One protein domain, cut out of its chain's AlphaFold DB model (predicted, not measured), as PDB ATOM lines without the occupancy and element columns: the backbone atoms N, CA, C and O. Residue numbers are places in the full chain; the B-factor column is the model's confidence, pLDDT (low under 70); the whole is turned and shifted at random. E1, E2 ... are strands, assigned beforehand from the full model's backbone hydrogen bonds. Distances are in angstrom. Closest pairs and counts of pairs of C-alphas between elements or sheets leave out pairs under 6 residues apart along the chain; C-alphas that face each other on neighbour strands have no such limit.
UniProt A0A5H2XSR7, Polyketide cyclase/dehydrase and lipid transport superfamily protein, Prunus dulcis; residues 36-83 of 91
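AT A GLANCE: This is residues 36 to 83 of the 91 residues of the protein "Polyketide cyclase/dehydrase and lipid transport superfamily protein" of Prunus dulcis (UniProt A0A5H2XSR7). With little regular structure, this is one small antiparallel sheet, E1, E2 and E3 side by side, drawn out by loops at its ends, residues 52 to 59 and 66 to 76. The printed part has 48 residues, 19 in named strands, and no named helix; the class is all strand. E1, E2, E3 is the order along the chain and across the sheet, a meander of successive antiparallel neighbours. The whole is loose, radius of gyration of the C-alphas 12.0 A, spanning 38 by 20 by 14 A.

HOW THE PARTS SIT: The inner strand E2, residues 60 to 65, forms hairpins with the edge strands E1, residues 44 to 51, and E3, residues 77 to 81. Within hydrogen-bond range are N 48 and O 62, 3.0 A, and N 61 and O 80, 2.9 A.

IN THESE COORDINATES: E1 measures 19.5 A from C-alpha 44, (130.676, 93.174, 151.550), to C-alpha 51; E2 measures 16.8 A. E3, 13.4 A, ends at C-alpha 81, (123.332, 108.609, 152.008).

THE WHOLE: The farthest C-alphas, of Gln 56 and Asn 70, are 38.3 A apart. The printed part has no cut. E2 to E3 is a long link; its residues 68 to 73 have pLDDT under 70.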
ATOM      1  N   SER A  36     120.688  96.193 152.987       95.00
ATOM      2  CA  SER A  36     120.933  94.743 152.977       95.00
ATOM      3  C   SER A  36     121.927  94.290 151.904       95.00
ATOM      4  O   SER A  36     121.977  93.108 151.573       95.00
ATOM      5  N   LEU A  37     122.748  95.196 151.363       94.00
ATOM      6  CA  LEU A  37     123.650  94.890 150.243       94.00
ATOM      7  C   LEU A  37     124.604  93.707 150.523       94.00
ATOM      8  O   LEU A  37     124.904  92.922 149.630       94.00
ATOM      9  N   HIS A  38     125.011  93.535 151.783       94.88
ATOM     10  CA  HIS A  38     125.859  92.433 152.253       94.88
ATOM     11  C   HIS A  38     125.243  91.033 152.062       94.88
ATOM     12  O   HIS A  38     125.958  90.041 152.105       94.88
ATOM     13  N   LYS A  39     123.925  90.924 151.841       94.12
ATOM     14  CA  LYS A  39     123.257  89.638 151.573       94.12
ATOM     15  C   LYS A  39     123.489  89.129 150.151       94.12
ATOM     16  O   LYS A  39     123.314  87.942 149.901       94.12
ATOM     17  N   TRP A  40     123.849  90.024 149.231       90.44
ATOM     18  CA  TRP A  40     123.904  89.737 147.794       90.44
ATOM     19  C   TRP A  40     125.308  89.890 147.209       90.44
ATOM     20  O   TRP A  40     125.622  89.260 146.203       90.44
ATOM     21  N   PHE A  41     126.159  90.709 147.833       89.81
ATOM     22  CA  PHE A  41     127.513  90.981 147.362       89.81
ATOM     23  C   PHE A  41     128.538  90.356 148.317       89.81
ATOM     24  O   PHE A  41     128.712  90.876 149.421       89.81
ATOM     25  N   PRO A  42     129.242  89.282 147.909       88.62
ATOM     26  CA  PRO A  42     130.123  88.512 148.795       88.62
ATOM     27  C   PRO A  42     131.306  89.331 149.326       88.62
ATOM     28  O   PRO A  42     131.788  89.092 150.429       88.62
ATOM     29  N   ASP A  43     131.737  90.343 148.574       89.44
ATOM     30  CA  ASP A  43     132.819  91.244 148.968       89.44
ATOM     31  C   ASP A  43     132.435  92.190 150.119       89.44
ATOM     32  O   ASP A  43     133.297  92.887 150.653       89.44
ATOM     33  N   ILE A  44     131.160  92.267 150.507       93.31
ATOM     34  CA  ILE A  44     130.676  93.174 151.550       93.31
ATOM     35  C   ILE A  44     130.445  92.384 152.836       93.31
ATOM     36  O   ILE A  44     129.499  91.610 152.938       93.31
ATOM     37  N   ALA A  45     131.269  92.634 153.853       93.31
ATOM     38  CA  ALA A  45     131.154  91.956 155.143       93.31
ATOM     39  C   ALA A  45     129.953  92.433 155.960       93.31
ATOM     40  O   ALA A  45     129.314  91.646 156.654       93.31
ATOM     41  N   THR A  46     129.651  93.731 155.925       95.00
ATOM     42  CA  THR A  46     128.509  94.271 156.663       95.00
ATOM     43  C   THR A  46     127.929  95.492 155.975       95.00
ATOM     44  O   THR A  46     128.644  96.295 155.373       95.00
ATOM     45  N   CYS A  47     126.611  95.623 156.068       97.50
ATOM     46  CA  CYS A  47     125.872  96.791 155.625       97.50
ATOM     47  C   CYS A  47     124.640  96.939 156.526       97.50
ATOM     48  O   CYS A  47     123.915  95.964 156.715       97.50
ATOM     49  N   TYR A  48     124.449  98.104 157.143       97.00
ATOM     50  CA  TYR A  48     123.325  98.350 158.052       97.00
ATOM     51  C   TYR A  48     122.980  99.839 158.147       97.00
ATOM     52  O   TYR A  48     123.785 100.716 157.822       97.00
ATOM     53  N   GLN A  49     121.754 100.120 158.581       98.06
ATOM     54  CA  GLN A  49     121.249 101.474 158.786       98.06
ATOM     55  C   GLN A  49     121.931 102.150 159.980       98.06
ATOM     56  O   GLN A  49     122.055 101.563 161.050       98.06
ATOM     57  N   VAL A  50     122.313 103.414 159.802       98.06
ATOM     58  CA  VAL A  50     122.868 104.271 160.859       98.06
ATOM     59  C   VAL A  50     121.905 105.397 161.233       98.06
ATOM     60  O   VAL A  50     121.862 105.785 162.395       98.06
ATOM     61  N   ASP A  51     121.147 105.925 160.268       98.25
ATOM     62  CA  ASP A  51     120.206 107.033 160.478       98.25
ATOM     63  C   ASP A  51     119.147 107.088 159.361       98.25
ATOM     64  O   ASP A  51     119.346 106.513 158.291       98.25
ATOM     65  N   GLY A  52     118.042 107.799 159.582       97.12
ATOM     66  CA  GLY A  52     116.949 107.996 158.625       97.12
ATOM     67  C   GLY A  52     115.890 106.891 158.650       97.12
ATOM     68  O   GLY A  52     115.777 106.145 159.618       97.12
ATOM     69  N   VAL A  53     115.081 106.802 157.590       96.38
ATOM     70  CA  VAL A  53     113.974 105.835 157.473       96.38
ATOM     71  C   VAL A  53     114.239 104.897 156.289       96.38
ATOM     72  O   VAL A  53     114.518 105.395 155.193       96.38
ATOM     73  N   PRO A  54     114.150 103.562 156.463       93.81
ATOM     74  CA  PRO A  54     114.300 102.599 155.374       93.81
ATOM     75  C   PRO A  54     113.479 102.961 154.131       93.81
ATOM     76  O   PRO A  54     112.299 103.293 154.226       93.81
ATOM     77  N   GLY A  55     114.114 102.895 152.958       90.81
ATOM     78  CA  GLY A  55     113.470 103.156 151.667       90.81
ATOM     79  C   GLY A  55     113.195 104.629 151.340       90.81
ATOM     80  O   GLY A  55     112.645 104.902 150.276       90.81
ATOM     81  N   GLN A  56     113.573 105.584 152.199       95.00
ATOM     82  CA  GLN A  56     113.338 107.013 151.959       95.00
ATOM     83  C   GLN A  56     114.639 107.789 151.692       95.00
ATOM     84  O   GLN A  56     115.669 107.504 152.318       95.00
ATOM     85  N   PRO A  57     114.615 108.810 150.808       96.44
ATOM     86  CA  PRO A  57     115.715 109.759 150.684       96.44
ATOM     87  C   PRO A  57     116.098 110.344 152.044       96.44
ATOM     88  O   PRO A  57     115.246 110.771 152.819       96.44
ATOM     89  N   GLY A  58     117.394 110.367 152.335       97.50
ATOM     90  CA  GLY A  58     117.913 110.761 153.640       97.50
ATOM     91  C   GLY A  58     118.465 109.609 154.472       97.50
ATOM     92  O   GLY A  58     119.322 109.877 155.307       97.50
ATOM     93  N   LEU A  59     118.050 108.362 154.208       98.06
ATOM     94  CA  LEU A  59     118.593 107.154 154.838       98.06
ATOM     95  C   LEU A  59     120.120 107.095 154.714       98.06
ATOM     96  O   LEU A  59     120.665 107.300 153.629       98.06
ATOM     97  N   ILE A  60     120.806 106.786 155.814       98.38
ATOM     98  CA  ILE A  60     122.262 106.627 155.857       98.38
ATOM     99  C   ILE A  60     122.595 105.184 156.225       98.38
ATOM    100  O   ILE A  60     122.135 104.678 157.251       98.38
ATOM    101  N   ARG A  61     123.449 104.545 155.420       98.00
ATOM    102  CA  ARG A  61     124.024 103.227 155.718       98.00
ATOM    103  C   ARG A  61     125.502 103.328 156.069       98.00
ATOM    104  O   ARG A  61     126.207 104.186 155.540       98.00
ATOM    105  N   TYR A  62     125.968 102.423 156.919       98.06
ATOM    106  CA  TYR A  62     127.377 102.050 157.017       98.06
ATOM    107  C   TYR A  62     127.584 100.773 156.209       98.06
ATOM    108  O   TYR A  62     126.798  99.839 156.346       98.06
ATOM    109  N   CYS A  63     128.627 100.735 155.384       96.94
ATOM    110  CA  CYS A  63     128.987  99.583 154.567       96.94
ATOM    111  C   CYS A  63     130.492  99.337 154.680       96.94
ATOM    112  O   CYS A  63     131.274 100.285 154.584       96.94
ATOM    113  N   ALA A  64     130.905  98.089 154.882       95.19
ATOM    114  CA  ALA A  64     132.313  97.724 154.953       95.19
ATOM    115  C   ALA A  64     132.605  96.454 154.159       95.19
ATOM    116  O   ALA A  64     131.823  95.500 154.150       95.19
ATOM    117  N   ARG A  65     133.761  96.464 153.497       91.38
ATOM    118  CA  ARG A  65     134.261  95.334 152.723       91.38
ATOM    119  C   ARG A  65     134.743  94.218 153.647       91.38
ATOM    120  O   ARG A  65     135.266  94.498 154.726       91.38
ATOM    121  N   ALA A  66     134.612  92.974 153.200       82.62
ATOM    122  CA  ALA A  66     135.346  91.867 153.791       82.62
ATOM    123  C   ALA A  66     136.865  92.088 153.657       82.62
ATOM    124  O   ALA A  66     137.309  92.661 152.651       82.62
ATOM    125  N   PRO A  67     137.669  91.672 154.651       76.06
ATOM    126  CA  PRO A  67     139.116  91.612 154.496       76.06
ATOM    127  C   PRO A  67     139.458  90.733 153.289       76.06
ATOM    128  O   PRO A  67     138.855  89.682 153.098       76.06
ATOM    129  N   ILE A  68     140.409  91.174 152.471       68.38
ATOM    130  CA  ILE A  68     141.030  90.326 151.450       68.38
ATOM    131  C   ILE A  68     142.416  89.977 151.972       68.38
ATOM    132  O   ILE A  68     143.093  90.859 152.500       68.38
ATOM    133  N   ASP A  69     142.788  88.704 151.847       61.44
ATOM    134  CA  ASP A  69     143.989  88.070 152.398       61.44
ATOM    135  C   ASP A  69     145.252  88.959 152.485       61.44
ATOM    136  O   ASP A  69     145.576  89.735 151.583       61.44
ATOM    137  N   ASN A  70     146.004  88.750 153.578       58.28
ATOM    138  CA  ASN A  70     147.276  89.361 154.005       58.28
ATOM    139  C   ASN A  70     147.285  90.835 154.444       58.28
ATOM    140  O   ASN A  70     148.290  91.253 155.021       58.28
ATOM    141  N   ASP A  71     146.209  91.603 154.259       61.62
ATOM    142  CA  ASP A  71     146.122  92.969 154.795       61.62
ATOM    143  C   ASP A  71     144.861  93.166 155.647       61.62
ATOM    144  O   ASP A  71     143.958  93.944 155.339       61.62
ATOM    145  N   GLU A  72     144.810  92.437 156.764       61.47
ATOM    146  CA  GLU A  72     143.775  92.578 157.801       61.47
ATOM    147  C   GLU A  72     143.836  93.936 158.526       61.47
ATOM    148  O   GLU A  72     142.970  94.252 159.343       61.47
ATOM    149  N   SER A  73     144.852  94.759 158.244       67.88
ATOM    150  CA  SER A  73     145.106  95.994 158.986       67.88
ATOM    151  C   SER A  73     144.136  97.126 158.636       67.88
ATOM    152  O   SER A  73     143.934  98.032 159.448       67.88
ATOM    153  N   THR A  74     143.520  97.087 157.446       77.75
ATOM    154  CA  THR A  74     142.724  98.208 156.932       77.75
ATOM    155  C   THR A  74     141.346  97.774 156.443       77.75
ATOM    156  O   THR A  74     141.167  97.265 155.337       77.75
ATOM    157  N   ILE A  75     140.325  98.085 157.240       85.94
ATOM    158  CA  ILE A  75     138.925  97.939 156.836       85.94
ATOM    159  C   ILE A  75     138.563  99.088 155.890       85.94
ATOM    160  O   ILE A  75     138.561 100.258 156.282       85.94
ATOM    161  N   LYS A  76     138.203  98.760 154.646       91.31
ATOM    162  CA  LYS A  76     137.598  99.723 153.716       91.31
ATOM    163  C   LYS A  76     136.110  99.833 154.014       91.31
ATOM    164  O   LYS A  76     135.380  98.848 153.894       91.31
ATOM    165  N   TRP A  77     135.664 101.027 154.379       95.38
ATOM    166  CA  TRP A  77     134.272 101.300 154.713       95.38
ATOM    167  C   TRP A  77     133.813 102.648 154.164       95.38
ATOM    168  O   TRP A  77     134.623 103.522 153.851       95.38
ATOM    169  N   ALA A  78     132.499 102.813 154.069       97.12
ATOM    170  CA  ALA A  78     131.856 104.061 153.697       97.12
ATOM    171  C   ALA A  78     130.580 104.289 154.517       97.12
ATOM    172  O   ALA A  78     129.909 103.347 154.945       97.12
ATOM    173  N   LYS A  79     130.242 105.568 154.711       97.94
ATOM    174  CA  LYS A  79     128.892 106.000 155.081       97.94
ATOM    175  C   LYS A  79     128.242 106.615 153.857       97.94
ATOM    176  O   LYS A  79     128.756 107.588 153.311       97.94
ATOM    177  N   GLU A  80     127.122 106.053 153.436       98.25
ATOM    178  CA  GLU A  80     126.468 106.426 152.184       98.25
ATOM    179  C   GLU A  80     125.043 106.885 152.467       98.25
ATOM    180  O   GLU A  80     124.306 106.232 153.207       98.25
ATOM    181  N   LYS A  81     124.667 108.024 151.881       98.31
ATOM    182  CA  LYS A  81     123.332 108.609 152.008       98.31
ATOM    183  C   LYS A  81     122.520 108.314 150.755       98.31
ATOM    184  O   LYS A  81     122.951 108.636 149.650       98.31
ATOM    185  N   LEU A  82     121.327 107.764 150.934       97.56
ATOM    186  CA  LEU A  82     120.358 107.573 149.864       97.56
ATOM    187  C   LEU A  82     119.802 108.936 149.440       97.56
ATOM    188  O   LEU A  82     119.130 109.609 150.222       97.56
ATOM    189  N   LEU A  83     120.108 109.367 148.215       97.19
ATOM    190  CA  LEU A  83     119.643 110.654 147.679       97.19
ATOM    191  C   LEU A  83     118.323 110.524 146.920       97.19
ATOM    192  O   LEU A  83     117.475 111.409 146.992       97.19
TER     193      LEU A  83